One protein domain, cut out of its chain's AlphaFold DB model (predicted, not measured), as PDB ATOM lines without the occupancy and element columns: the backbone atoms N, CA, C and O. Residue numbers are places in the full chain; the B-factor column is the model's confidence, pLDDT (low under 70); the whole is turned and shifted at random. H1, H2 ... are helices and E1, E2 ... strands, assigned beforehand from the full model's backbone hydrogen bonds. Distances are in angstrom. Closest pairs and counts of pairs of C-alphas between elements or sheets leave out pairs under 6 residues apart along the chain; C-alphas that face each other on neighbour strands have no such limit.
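Overview. This is residues 268 to 308 and 355 to 411 of the 804 residues of the protein "BK_channel_a domain-containing protein" of Scenedesmus sp. NREL 46B-D3 (UniProt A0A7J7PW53). A small, strongly twisted sheet of four strands has two helices, H1 and H2, over one face, while a third and longest helix, H3, lies beyond H1 on the side away from the sheet. The last residues of H3, 404 to 411, stick out from the body as a free end. The printed part has 98 residues, with three named helices and four named strands in the order E1, H1, E2, E3, E4, H2, H3; the sheet runs E1, E4, E2, E3, antiparallel throughout, and the class is mixed, helices and strands. The whole is compact, with a radius of gyration of the C-alphas of 13.3 A and spans of 46 by 33 by 20 A.

Along the chain. In the sheet, E1 is residues 268 to 272, beginning at C-alpha 268 at (-0.215, -7.936, 36.065). E4 is residues 374 to 379 and E2 is residues 298 to 303, each 15.4 A long; E3 is residues 360 to 362. H1 is residues 284 to 294, 15.1 A long, and H2 is residues 382 to 389, 10.9 A. H3 is residues 393 to 411, 26.7 A, from C-alpha 393 at (7.898, -30.778, 26.475) to C-alpha 411 at (4.564, -40.898, 50.970).

Arrangement. E1 and E3 are the edge strands. E1 and E4 are antiparallel at 151 degrees, with N 270 and O 377 within hydrogen-bond range at 2.9 A. E4 and E2 stand at 156 degrees, with N 376 and O 301 at 2.8 A, and E2 and E3 at 145 degrees, with N 361 and O 302 at 2.8 A. E1, H1 and E2 form a split strand-helix-strand unit, two strands running the same way with E4 between them, and its crossover is right-handed. H1 and H2 are on the same face, which gives two layers, helices on one face of a sheet. H1 has a height over the sheet of 9.3 A, over E2 and slantwise to it at 39 degrees on the local plane; the closest C-alphas are those of Thr 288 and Ala 299, 5.3 A. H2 has a height of 9.4 A, over E4 and only just over E1, on which 3 of its 8 C-alphas fall; the C-alphas of Val 272 and Val 385 come closest, 6.1 A. H3 is not on the sheet; it is close to H1 but not clearly touching, with the C-alphas of Tyr 290 and Phe 396 closest at 7.6 A. In H1 and H2 every O i to N i+4 pair is within hydrogen-bond range, in H3 12 of 15.

Size, cuts and confidence. The C-alphas farthest apart are those of Arg 355 and Pro 409, 47.3 A. Residues 309 to 354 are not printed, and C-alphas 308 and 355 are 21.2 A apart across this cut. The links E1 to H1 and E3 to E4 are long. The mean pLDDT of the printed part is 93.1; residues 306 to 308 and 355 to 357 are under 70.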
ATOM      1  N   GLU A 268       1.076  -8.074  36.741       97.12
ATOM      2  CA  GLU A 268      -0.215  -7.936  36.065       97.12
ATOM      3  C   GLU A 268      -0.943  -9.291  35.967       97.12
ATOM      4  O   GLU A 268      -0.358 -10.363  36.154       97.12
ATOM      5  N   LEU A 269      -2.244  -9.245  35.663       96.94
ATOM      6  CA  LEU A 269      -3.050 -10.421  35.330       96.94
ATOM      7  C   LEU A 269      -3.081 -10.650  33.810       96.94
ATOM      8  O   LEU A 269      -3.571  -9.802  33.063       96.94
ATOM      9  N   TYR A 270      -2.656 -11.833  33.365       97.44
ATOM     10  CA  TYR A 270      -2.657 -12.237  31.958       97.44
ATOM     11  C   TYR A 270      -3.460 -13.519  31.700       97.44
ATOM     12  O   TYR A 270      -3.640 -14.355  32.585       97.44
ATOM     13  N   GLU A 271      -3.888 -13.701  30.448       96.56
ATOM     14  CA  GLU A 271      -4.423 -14.964  29.929       96.56
ATOM     15  C   GLU A 271      -3.369 -15.668  29.061       96.56
ATOM     16  O   GLU A 271      -2.828 -15.079  28.127       96.56
ATOM     17  N   VAL A 272      -3.129 -16.950  29.337       96.75
ATOM     18  CA  VAL A 272      -2.505 -17.924  28.434       96.75
ATOM     19  C   VAL A 272      -3.657 -18.594  27.661       96.75
ATOM     20  O   VAL A 272      -4.297 -19.499  28.206       96.75
ATOM     21  N   PRO A 273      -3.988 -18.171  26.425       92.50
ATOM     22  CA  PRO A 273      -5.224 -18.590  25.749       92.50
ATOM     23  C   PRO A 273      -5.193 -20.040  25.245       92.50
ATOM     24  O   PRO A 273      -6.234 -20.625  24.956       92.50
ATOM     25  N   LEU A 274      -3.998 -20.620  25.102       89.31
ATOM     26  CA  LEU A 274      -3.779 -22.008  24.704       89.31
ATOM     27  C   LEU A 274      -2.595 -22.559  25.503       89.31
ATOM     28  O   LEU A 274      -1.449 -22.202  25.233       89.31
ATOM     29  N   LEU A 275      -2.864 -23.431  26.478       93.00
ATOM     30  CA  LEU A 275      -1.798 -24.141  27.188       93.00
ATOM     31  C   LEU A 275      -1.092 -25.167  26.278       93.00
ATOM     32  O   LEU A 275      -1.784 -25.864  25.523       93.00
ATOM     33  N   PRO A 276       0.245 -25.324  26.384       95.81
ATOM     34  CA  PRO A 276       0.998 -26.328  25.638       95.81
ATOM     35  C   PRO A 276       0.439 -27.744  25.808       95.81
ATOM     36  O   PRO A 276       0.073 -28.165  26.907       95.81
ATOM     37  N   CYS A 277       0.424 -28.521  24.722       96.25
ATOM     38  CA  CYS A 277      -0.223 -29.836  24.704       96.25
ATOM     39  C   CYS A 277       0.399 -30.875  25.647       96.25
ATOM     40  O   CYS A 277      -0.278 -31.809  26.064       96.25
ATOM     41  N   HIS A 278       1.663 -30.688  26.031       96.81
ATOM     42  CA  HIS A 278       2.354 -31.540  26.995       96.81
ATOM     43  C   HIS A 278       1.921 -31.296  28.457       96.81
ATOM     44  O   HIS A 278       2.271 -32.098  29.319       96.81
ATOM     45  N   MET A 279       1.170 -30.219  28.739       96.69
ATOM     46  CA  MET A 279       0.580 -29.932  30.056       96.69
ATOM     47  C   MET A 279      -0.872 -30.428  30.182       96.69
ATOM     48  O   MET A 279      -1.439 -30.402  31.274       96.69
ATOM     49  N   TRP A 280      -1.506 -30.880  29.092       95.69
ATOM     50  CA  TRP A 280      -2.874 -31.409  29.138       95.69
ATOM     51  C   TRP A 280      -2.937 -32.703  29.971       95.69
ATOM     52  O   TRP A 280      -1.979 -33.470  30.037       95.69
ATOM     53  N   GLY A 281      -4.063 -32.935  30.648       94.94
ATOM     54  CA  GLY A 281      -4.253 -34.043  31.593       94.94
ATOM     55  C   GLY A 281      -3.591 -33.844  32.966       94.94
ATOM     56  O   GLY A 281      -3.986 -34.502  33.926       94.94
ATOM     57  N   CYS A 282      -2.640 -32.914  33.106       96.31
ATOM     58  CA  CYS A 282      -2.099 -32.534  34.413       96.31
ATOM     59  C   CYS A 282      -3.118 -31.696  35.198       96.31
ATOM     60  O   CYS A 282      -3.904 -30.947  34.608       96.31
ATOM     61  N   SER A 283      -3.100 -31.799  36.531       96.31
ATOM     62  CA  SER A 283      -3.926 -30.937  37.380       96.31
ATOM     63  C   SER A 283      -3.375 -29.512  37.429       96.31
ATOM     64  O   SER A 283      -2.162 -29.290  37.325       96.31
ATOM     65  N   VAL A 284      -4.259 -28.532  37.625       96.25
ATOM     66  CA  VAL A 284      -3.868 -27.120  37.739       96.25
ATOM     67  C   VAL A 284      -2.859 -26.913  38.874       96.25
ATOM     68  O   VAL A 284      -1.914 -26.162  38.683       96.25
ATOM     69  N   ALA A 285      -2.949 -27.636  39.995       96.88
ATOM     70  CA  ALA A 285      -1.965 -27.576  41.081       96.88
ATOM     71  C   ALA A 285      -0.534 -27.938  40.640       96.88
ATOM     72  O   ALA A 285       0.429 -27.286  41.050       96.88
ATOM     73  N   VAL A 286      -0.388 -28.969  39.800       97.19
ATOM     74  CA  VAL A 286       0.909 -29.395  39.250       97.19
ATOM     75  C   VAL A 286       1.449 -28.329  38.297       97.19
ATOM     76  O   VAL A 286       2.619 -27.962  38.390       97.19
ATOM     77  N   ILE A 287       0.588 -27.767  37.446       97.62
ATOM     78  CA  ILE A 287       0.957 -26.699  36.508       97.62
ATOM     79  C   ILE A 287       1.337 -25.417  37.266       97.62
ATOM     80  O   ILE A 287       2.402 -24.868  37.009       97.62
ATOM     81  N   THR A 288       0.561 -24.972  38.261       97.75
ATOM     82  CA  THR A 288       0.895 -23.808  39.103       97.75
ATOM     83  C   THR A 288       2.254 -23.982  39.785       97.75
ATOM     84  O   THR A 288       3.055 -23.050  39.784       97.75
ATOM     85  N   ARG A 289       2.556 -25.178  40.318       97.62
ATOM     86  CA  ARG A 289       3.856 -25.473  40.945       97.62
ATOM     87  C   ARG A 289       5.012 -25.392  39.938       97.62
ATOM     88  O   ARG A 289       6.080 -24.898  40.290       97.62
ATOM     89  N   TYR A 290       4.805 -25.850  38.702       98.25
ATOM     90  CA  TYR A 290       5.792 -25.732  37.626       98.25
ATOM     91  C   TYR A 290       6.018 -24.272  37.212       98.25
ATOM     92  O   TYR A 290       7.153 -23.797  37.223       98.25
ATOM     93  N   LEU A 291       4.937 -23.541  36.923       97.88
ATOM     94  CA  LEU A 291       4.980 -22.139  36.500       97.88
ATOM     95  C   LEU A 291       5.648 -21.237  37.544       97.88
ATOM     96  O   LEU A 291       6.467 -20.391  37.184       97.88
ATOM     97  N   GLN A 292       5.392 -21.477  38.831       97.69
ATOM     98  CA  GLN A 292       6.035 -20.739  39.916       97.69
ATOM     99  C   GLN A 292       7.553 -20.997  39.974       97.69
ATOM    100  O   GLN A 292       8.312 -20.094  40.316       97.69
ATOM    101  N   GLN A 293       8.004 -22.212  39.641       97.50
ATOM    102  CA  GLN A 293       9.415 -22.613  39.727       97.50
ATOM    103  C   GLN A 293      10.232 -22.279  38.470       97.50
ATOM    104  O   GLN A 293      11.421 -22.000  38.592       97.50
ATOM    105  N   HIS A 294       9.617 -22.302  37.284       97.88
ATOM    106  CA  HIS A 294      10.302 -22.097  35.999       97.88
ATOM    107  C   HIS A 294      10.061 -20.718  35.368       97.88
ATOM    108  O   HIS A 294      10.921 -20.231  34.639       97.88
ATOM    109  N   HIS A 295       8.921 -20.083  35.651       97.56
ATOM    110  CA  HIS A 295       8.485 -18.841  35.001       97.56
ATOM    111  C   HIS A 295       8.169 -17.710  35.999       97.56
ATOM    112  O   HIS A 295       7.735 -16.643  35.583       97.56
ATOM    113  N   ALA A 296       8.339 -17.942  37.310       97.19
ATOM    114  CA  ALA A 296       7.908 -17.047  38.395       97.19
ATOM    115  C   ALA A 296       6.413 -16.642  38.347       97.19
ATOM    116  O   ALA A 296       6.001 -15.691  39.007       97.19
ATOM    117  N   ALA A 297       5.585 -17.382  37.601       97.88
ATOM    118  CA  ALA A 297       4.180 -17.067  37.359       97.88
ATOM    119  C   ALA A 297       3.247 -17.912  38.237       97.88
ATOM    120  O   ALA A 297       3.477 -19.105  38.442       97.88
ATOM    121  N   ILE A 298       2.153 -17.318  38.719       97.62
ATOM    122  CA  ILE A 298       1.168 -18.001  39.572       97.62
ATOM    123  C   ILE A 298      -0.164 -18.089  38.832       97.62
ATOM    124  O   ILE A 298      -0.823 -17.078  38.599       97.62
ATOM    125  N   ALA A 299      -0.591 -19.304  38.486       97.19
ATOM    126  CA  ALA A 299      -1.909 -19.522  37.901       97.19
ATOM    127  C   ALA A 299      -3.015 -19.463  38.962       97.19
ATOM    128  O   ALA A 299      -2.950 -20.160  39.978       97.19
ATOM    129  N   ILE A 300      -4.037 -18.642  38.703       97.06
ATOM    130  CA  ILE A 300      -5.134 -18.353  39.640       97.06
ATOM    131  C   ILE A 300      -6.502 -18.857  39.164       97.06
ATOM    132  O   ILE A 300      -7.392 -19.048  39.994       97.06
ATOM    133  N   ALA A 301      -6.694 -19.072  37.859       96.56
ATOM    134  CA  ALA A 301      -7.967 -19.529  37.303       96.56
ATOM    135  C   ALA A 301      -7.810 -20.237  35.948       96.56
ATOM    136  O   ALA A 301      -6.820 -20.028  35.249       96.56
ATOM    137  N   THR A 302      -8.810 -21.022  35.543       95.31
ATOM    138  CA  THR A 302      -8.942 -21.558  34.173       95.31
ATOM    139  C   THR A 302     -10.271 -21.151  33.548       95.31
ATOM    140  O   THR A 302     -11.262 -20.986  34.256       95.31
ATOM    141  N   ALA A 303     -10.325 -21.035  32.220       94.19
ATOM    142  CA  ALA A 303     -11.585 -20.912  31.488       94.19
ATOM    143  C   ALA A 303     -11.645 -21.877  30.301       94.19
ATOM    144  O   ALA A 303     -10.690 -22.020  29.538       94.19
ATOM    145  N   GLY A 304     -12.794 -22.526  30.124       89.00
ATOM    146  CA  GLY A 304     -13.054 -23.427  29.003       89.00
ATOM    147  C   GLY A 304     -13.960 -24.585  29.394       89.00
ATOM    148  O   GLY A 304     -14.696 -24.520  30.382       89.00
ATOM    149  N   SER A 305     -13.897 -25.660  28.613       72.81
ATOM    150  CA  SER A 305     -14.517 -26.932  28.963       72.81
ATOM    151  C   SER A 305     -13.728 -27.610  30.083       72.81
ATOM    152  O   SER A 305     -12.672 -28.193  29.831       72.81
ATOM    153  N   LEU A 306     -14.262 -27.592  31.305       64.38
ATOM    154  CA  LEU A 306     -13.925 -28.639  32.269       64.38
ATOM    155  C   LEU A 306     -14.369 -30.007  31.723       64.38
ATOM    156  O   LEU A 306     -15.332 -30.066  30.947       64.38
ATOM    157  N   PRO A 307     -13.749 -31.115  32.166       64.25
ATOM    158  CA  PRO A 307     -14.390 -32.415  32.031       64.25
ATOM    159  C   PRO A 307     -15.773 -32.361  32.710       64.25
ATOM    160  O   PRO A 307     -15.905 -31.744  33.774       64.25
ATOM    161  N   PRO A 308     -16.818 -32.999  32.148       62.50
ATOM    162  CA  PRO A 308     -18.046 -33.218  32.905       62.50
ATOM    163  C   PRO A 308     -17.680 -33.965  34.193       62.50
ATOM    164  O   PRO A 308     -16.845 -34.863  34.155       62.50
ATOM    165  N   ARG A 355     -19.214 -15.172  21.161       50.62
ATOM    166  CA  ARG A 355     -17.854 -15.224  21.729       50.62
ATOM    167  C   ARG A 355     -17.932 -16.126  22.958       50.62
ATOM    168  O   ARG A 355     -18.797 -15.880  23.794       50.62
ATOM    169  N   ASP A 356     -17.090 -17.155  23.043       58.69
ATOM    170  CA  ASP A 356     -17.236 -18.209  24.050       58.69
ATOM    171  C   ASP A 356     -17.401 -17.635  25.473       58.69
ATOM    172  O   ASP A 356     -16.435 -17.177  26.087       58.69
ATOM    173  N   CYS A 357     -18.609 -17.725  26.038       64.56
ATOM    174  CA  CYS A 357     -18.871 -17.449  27.452       64.56
ATOM    175  C   CYS A 357     -18.332 -18.605  28.310       64.56
ATOM    176  O   CYS A 357     -19.086 -19.357  28.932       64.56
ATOM    177  N   ARG A 358     -17.010 -18.793  28.278       84.06
ATOM    178  CA  ARG A 358     -16.297 -19.849  28.995       84.06
ATOM    179  C   ARG A 358     -16.468 -19.616  30.499       84.06
ATOM    180  O   ARG A 358     -16.125 -18.531  30.966       84.06
ATOM    181  N   PRO A 359     -16.968 -20.594  31.275       88.94
ATOM    182  CA  PRO A 359     -17.006 -20.451  32.723       88.94
ATOM    183  C   PRO A 359     -15.572 -20.319  33.249       88.94
ATOM    184  O   PRO A 359     -14.713 -21.135  32.910       88.94
ATOM    185  N   LEU A 360     -15.332 -19.277  34.047       93.38
ATOM    186  CA  LEU A 360     -14.063 -19.013  34.719       93.38
ATOM    187  C   LEU A 360     -14.077 -19.683  36.098       93.38
ATOM    188  O   LEU A 360     -14.945 -19.398  36.924       93.38
ATOM    189  N   TRP A 361     -13.107 -20.554  36.350       93.69
ATOM    190  CA  TRP A 361     -12.983 -21.329  37.582       93.69
ATOM    191  C   TRP A 361     -11.799 -20.801  38.383       93.69
ATOM    192  O   TRP A 361     -10.664 -20.899  37.923       93.69
ATOM    193  N   LEU A 362     -12.058 -20.226  39.558       95.25
ATOM    194  CA  LEU A 362     -11.023 -19.694  40.452       95.25
ATOM    195  C   LEU A 362     -10.406 -20.817  41.298       95.25
ATOM    196  O   LEU A 362     -11.127 -21.682  41.791       95.25
ATOM    197  N   ALA A 363      -9.079 -20.795  41.453       91.62
ATOM    198  CA  ALA A 363      -8.266 -21.799  42.147       91.62
ATOM    199  C   ALA A 363      -8.696 -23.277  41.921       91.62
ATOM    200  O   ALA A 363      -8.864 -24.021  42.891       91.62
ATOM    201  N   PRO A 364      -8.865 -23.754  40.668       91.62
ATOM    202  CA  PRO A 364      -9.424 -25.075  40.372       91.62
ATOM    203  C   PRO A 364      -8.362 -26.186  40.487       91.62
ATOM    204  O   PRO A 364      -8.211 -27.001  39.584       91.62
ATOM    205  N   LEU A 365      -7.615 -26.211  41.594       92.94
ATOM    206  CA  LEU A 365      -6.349 -26.932  41.784       92.94
ATOM    207  C   LEU A 365      -6.359 -28.403  41.327       92.94
ATOM    208  O   LEU A 365      -5.447 -28.819  40.613       92.94
ATOM    209  N   ASP A 366      -7.391 -29.171  41.671       93.88
ATOM    210  CA  ASP A 366      -7.477 -30.603  41.340       93.88
ATOM    211  C   ASP A 366      -7.979 -30.894  39.912       93.88
ATOM    212  O   ASP A 366      -7.940 -32.036  39.455       93.88
ATOM    213  N   HIS A 367      -8.453 -29.879  39.182       92.00
ATOM    214  CA  HIS A 367      -9.018 -30.066  37.847       92.00
ATOM    215  C   HIS A 367      -7.910 -30.334  36.829       92.00
ATOM    216  O   HIS A 367      -6.908 -29.620  36.782       92.00
ATOM    217  N   GLN A 368      -8.113 -31.342  35.982       94.62
ATOM    218  CA  GLN A 368      -7.225 -31.624  34.858       94.62
ATOM    219  C   GLN A 368      -7.440 -30.609  33.732       94.62
ATOM    220  O   GLN A 368      -8.577 -30.328  33.344       94.62
ATOM    221  N   VAL A 369      -6.345 -30.086  33.181       93.81
ATOM    222  CA  VAL A 369      -6.378 -29.201  32.010       93.81
ATOM    223  C   VAL A 369      -6.748 -29.997  30.760       93.81
ATOM    224  O   VAL A 369      -6.074 -30.965  30.410       93.81
ATOM    225  N   LEU A 370      -7.790 -29.558  30.052       94.19
ATOM    226  CA  LEU A 370      -8.217 -30.136  28.776       94.19
ATOM    227  C   LEU A 370      -7.743 -29.299  27.570       94.19
ATOM    228  O   LEU A 370      -7.465 -28.104  27.725       94.19
ATOM    229  N   PRO A 371      -7.686 -29.881  26.355       94.06
ATOM    230  CA  PRO A 371      -7.399 -29.134  25.132       94.06
ATOM    231  C   PRO A 371      -8.315 -27.913  24.981       94.06
ATOM    232  O   PRO A 371      -9.525 -28.007  25.169       94.06
ATOM    233  N   GLY A 372      -7.736 -26.757  24.649       90.31
ATOM    234  CA  GLY A 372      -8.478 -25.498  24.508       90.31
ATOM    235  C   GLY A 372      -8.824 -24.780  25.820       90.31
ATOM    236  O   GLY A 372      -9.499 -23.753  25.762       90.31
ATOM    237  N   THR A 373      -8.361 -25.267  26.978       93.19
ATOM    238  CA  THR A 373      -8.437 -24.535  28.256       93.19
ATOM    239  C   THR A 373      -7.487 -23.332  28.251       93.19
ATOM    240  O   THR A 373      -6.282 -23.504  28.050       93.19
ATOM    241  N   SER A 374      -8.018 -22.140  28.534       95.25
ATOM    242  CA  SER A 374      -7.235 -20.943  28.865       95.25
ATOM    243  C   SER A 374      -6.808 -20.972  30.338       95.25
ATOM    244  O   SER A 374      -7.591 -21.391  31.197       95.25
ATOM    245  N   LEU A 375      -5.611 -20.473  30.653       96.25
ATOM    246  CA  LEU A 375      -5.099 -20.329  32.024       96.25
ATOM    247  C   LEU A 375      -4.862 -18.851  32.349       96.25
ATOM    248  O   LEU A 375      -4.202 -18.157  31.585       96.25
ATOM    249  N   TYR A 376      -5.351 -18.376  33.489       97.44
ATOM    250  CA  TYR A 376      -5.124 -17.007  33.953       97.44
ATOM    251  C   TYR A 376      -4.007 -16.993  34.989       97.44
ATOM    252  O   TYR A 376      -4.077 -17.710  35.994       97.44
ATOM    253  N   VAL A 377      -2.979 -16.190  34.728       97.75
ATOM    254  CA  VAL A 377      -1.723 -16.152  35.483       97.75
ATOM    255  C   VAL A 377      -1.408 -14.739  35.956       97.75
ATOM    256  O   VAL A 377      -1.640 -13.769  35.238       97.75
ATOM    257  N   ILE A 378      -0.852 -14.632  37.158       98.25
ATOM    258  CA  ILE A 378      -0.179 -13.429  37.649       98.25
ATOM    259  C   ILE A 378       1.306 -13.557  37.292       98.25
ATOM    260  O   ILE A 378       1.911 -14.587  37.607       98.25
ATOM    261  N   ALA A 379       1.873 -12.543  36.633       97.50
ATOM    262  CA  ALA A 379       3.294 -12.469  36.274       97.50
ATOM    263  C   ALA A 379       3.759 -11.010  36.080       97.50
ATOM    264  O   ALA A 379       2.940 -10.116  35.883       97.50
ATOM    265  N   GLU A 380       5.074 -10.781  36.083       96.12
ATOM    266  CA  GLU A 380       5.699  -9.453  35.929       96.12
ATOM    267  C   GLU A 380       5.581  -8.865  34.505       96.12
ATOM    268  O   GLU A 380       5.554  -7.651  34.333       96.12
ATOM    269  N   ASP A 381       5.535  -9.703  33.463       95.69
ATOM    270  CA  ASP A 381       5.541  -9.244  32.065       95.69
ATOM    271  C   ASP A 381       4.838 -10.245  31.134       95.69
ATOM    272  O   ASP A 381       4.986 -11.463  31.274       95.69
ATOM    273  N   LEU A 382       4.141  -9.736  30.116       95.81
ATOM    274  CA  LEU A 382       3.563 -10.500  29.005       95.81
ATOM    275  C   LEU A 382       4.575 -11.444  28.320       95.81
ATOM    276  O   LEU A 382       4.184 -12.480  27.785       95.81
ATOM    277  N   ARG A 383       5.877 -11.133  28.349       96.69
ATOM    278  CA  ARG A 383       6.958 -12.033  27.904       96.69
ATOM    279  C   ARG A 383       6.890 -13.398  28.590       96.69
ATOM    280  O   ARG A 383       6.974 -14.407  27.902       96.69
ATOM    281  N   VAL A 384       6.604 -13.436  29.893       97.00
ATOM    282  CA  VAL A 384       6.465 -14.682  30.663       97.00
ATOM    283  C   VAL A 384       5.332 -15.554  30.104       97.00
ATOM    284  O   VAL A 384       5.477 -16.767  29.988       97.00
ATOM    285  N   VAL A 385       4.224 -14.940  29.675       96.81
ATOM    286  CA  VAL A 385       3.091 -15.623  29.019       96.81
ATOM    287  C   VAL A 385       3.528 -16.250  27.692       96.81
ATOM    288  O   VAL A 385       3.170 -17.390  27.397       96.81
ATOM    289  N   LEU A 386       4.329 -15.528  26.902       96.81
ATOM    290  CA  LEU A 386       4.871 -16.023  25.634       96.81
ATOM    291  C   LEU A 386       5.882 -17.155  25.846       96.81
ATOM    292  O   LEU A 386       5.900 -18.093  25.049       96.81
ATOM    293  N   ASP A 387       6.687 -17.100  26.905       97.19
ATOM    294  CA  ASP A 387       7.637 -18.157  27.265       97.19
ATOM    295  C   ASP A 387       6.898 -19.428  27.719       97.19
ATOM    296  O   ASP A 387       7.240 -20.525  27.285       97.19
ATOM    297  N   ILE A 388       5.813 -19.292  28.496       97.12
ATOM    298  CA  ILE A 388       4.915 -20.405  28.865       97.12
ATOM    299  C   ILE A 388       4.277 -21.040  27.619       97.12
ATOM    300  O   ILE A 388       4.197 -22.262  27.517       97.12
ATOM    301  N   MET A 389       3.847 -20.235  26.642       96.25
ATOM    302  CA  MET A 389       3.286 -20.740  25.377       96.25
ATOM    303  C   MET A 389       4.322 -21.424  24.468       96.25
ATOM    304  O   MET A 389       3.933 -22.169  23.567       96.25
ATOM    305  N   GLN A 390       5.617 -21.181  24.685       96.06
ATOM    306  CA  GLN A 390       6.733 -21.748  23.919       96.06
ATOM    307  C   GLN A 390       7.498 -22.844  24.684       96.06
ATOM    308  O   GLN A 390       8.520 -23.323  24.192       96.06
ATOM    309  N   ASP A 391       7.019 -23.246  25.866       96.44
ATOM    310  CA  ASP A 391       7.751 -24.146  26.754       96.44
ATOM    311  C   ASP A 391       8.031 -25.531  26.134       96.44
ATOM    312  O   ASP A 391       7.277 -26.069  25.314       96.44
ATOM    313  N   SER A 392       9.153 -26.122  26.537       97.31
ATOM    314  CA  SER A 392       9.658 -27.371  25.984       97.31
ATOM    315  C   SER A 392       9.018 -28.585  26.666       97.31
ATOM    316  O   SER A 392       9.192 -28.760  27.876       97.31
ATOM    317  N   PRO A 393       8.406 -29.526  25.913       97.44
ATOM    318  CA  PRO A 393       7.898 -30.778  26.475       97.44
ATOM    319  C   PRO A 393       8.943 -31.548  27.294       97.44
ATOM    320  O   PRO A 393       8.601 -32.199  28.279       97.44
ATOM    321  N   ALA A 394      10.224 -31.458  26.913       97.75
ATOM    322  CA  ALA A 394      11.318 -32.106  27.629       97.75
ATOM    323  C   ALA A 394      11.620 -31.445  28.986       97.75
ATOM    324  O   ALA A 394      12.002 -32.147  29.923       97.75
ATOM    325  N   GLN A 395      11.423 -30.128  29.117       97.31
ATOM    326  CA  GLN A 395      11.624 -29.396  30.372       97.31
ATOM    327  C   GLN A 395      10.545 -29.775  31.390       97.31
ATOM    328  O   GLN A 395      10.868 -30.238  32.486       97.31
ATOM    329  N   PHE A 396       9.273 -29.694  30.989       97.94
ATOM    330  CA  PHE A 396       8.141 -30.092  31.827       97.94
ATOM    331  C   PHE A 396       8.209 -31.575  32.236       97.94
ATOM    332  O   PHE A 396       8.028 -31.910  33.408       97.94
ATOM    333  N   GLN A 397       8.556 -32.481  31.311       97.88
ATOM    334  CA  GLN A 397       8.719 -33.908  31.626       97.88
ATOM    335  C   GLN A 397       9.900 -34.187  32.569       97.88
ATOM    336  O   GLN A 397       9.762 -35.006  33.481       97.88
ATOM    337  N   ALA A 398      11.044 -33.517  32.396       97.81
ATOM    338  CA  ALA A 398      12.178 -33.654  33.311       97.81
ATOM    339  C   ALA A 398      11.824 -33.159  34.725       97.81
ATOM    340  O   ALA A 398      12.147 -33.825  35.712       97.81
ATOM    341  N   TRP A 399      11.090 -32.046  34.823       98.19
ATOM    342  CA  TRP A 399      10.581 -31.525  36.089       98.19
ATOM    343  C   TRP A 399       9.586 -32.488  36.758       98.19
ATOM    344  O   TRP A 399       9.750 -32.796  37.938       98.19
ATOM    345  N   LEU A 400       8.623 -33.056  36.020       98.00
ATOM    346  CA  LEU A 400       7.697 -34.071  36.553       98.00
ATOM    347  C   LEU A 400       8.446 -35.291  37.122       98.00
ATOM    348  O   LEU A 400       8.143 -35.755  38.223       98.00
ATOM    349  N   GLN A 401       9.474 -35.778  36.417       97.25
ATOM    350  CA  GLN A 401      10.331 -36.867  36.904       97.25
ATOM    351  C   GLN A 401      11.136 -36.487  38.159       97.25
ATOM    352  O   GLN A 401      11.482 -37.366  38.952       97.25
ATOM    353  N   GLN A 402      11.452 -35.204  38.353       97.12
ATOM    354  CA  GLN A 402      12.101 -34.701  39.564       97.12
ATOM    355  C   GLN A 402      11.112 -34.596  40.734       97.12
ATOM    356  O   GLN A 402      11.439 -35.056  41.828       97.12
ATOM    357  N   GLN A 403       9.895 -34.084  40.514       96.00
ATOM    358  CA  GLN A 403       8.844 -34.033  41.543       96.00
ATOM    359  C   GLN A 403       8.482 -35.439  42.046       96.00
ATOM    360  O   GLN A 403       8.475 -35.673  43.253       96.00
ATOM    361  N   GLY A 404       8.302 -36.413  41.145       94.50
ATOM    362  CA  GLY A 404       7.994 -37.798  41.525       94.50
ATOM    363  C   GLY A 404       9.059 -38.452  42.420       94.50
ATOM    364  O   GLY A 404       8.726 -39.234  43.308       94.50
ATOM    365  N   LYS A 405      10.340 -38.087  42.257       95.75
ATOM    366  CA  LYS A 405      11.442 -38.540  43.132       95.75
ATOM    367  C   LYS A 405      11.438 -37.856  44.506       95.75
ATOM    368  O   LYS A 405      11.956 -38.429  45.461       95.75
ATOM    369  N   LEU A 406      10.875 -36.651  44.613       93.62
ATOM    370  CA  LEU A 406      10.767 -35.890  45.863       93.62
ATOM    371  C   LEU A 406       9.539 -36.290  46.695       93.62
ATOM    372  O   LEU A 406       9.620 -36.289  47.921       93.62
ATOM    373  N   GLU A 407       8.430 -36.673  46.060       91.31
ATOM    374  CA  GLU A 407       7.202 -37.074  46.766       91.31
ATOM    375  C   GLU A 407       7.250 -38.528  47.280       91.31
ATOM    376  O   GLU A 407       6.722 -38.811  48.357       91.31
ATOM    377  N   GLN A 408       7.965 -39.437  46.599       93.00
ATOM    378  CA  GLN A 408       8.194 -40.822  47.055       93.00
ATOM    379  C   GLN A 408       8.643 -40.958  48.530       93.00
ATOM    380  O   GLN A 408       7.999 -41.707  49.267       93.00
ATOM    381  N   PRO A 409       9.705 -40.275  49.013       91.69
ATOM    382  CA  PRO A 409      10.131 -40.386  50.410       91.69
ATOM    383  C   PRO A 409       9.141 -39.771  51.409       91.69
ATOM    384  O   PRO A 409       9.145 -40.182  52.568       91.69
ATOM    385  N   VAL A 410       8.289 -38.826  50.990       89.88
ATOM    386  CA  VAL A 410       7.226 -38.264  51.842       89.88
ATOM    387  C   VAL A 410       6.119 -39.300  52.026       89.88
ATOM    388  O   VAL A 410       5.854 -39.703  53.154       89.88
ATOM    389  N   GLN A 411       5.588 -39.846  50.929       89.62
ATOM    390  CA  GLN A 411       4.564 -40.898  50.970       89.62
ATOM    391  C   GLN A 411       5.065 -42.166  51.688       89.62
ATOM    392  O   GLN A 411       4.316 -42.819  52.415       89.62
TER     393      GLN A 411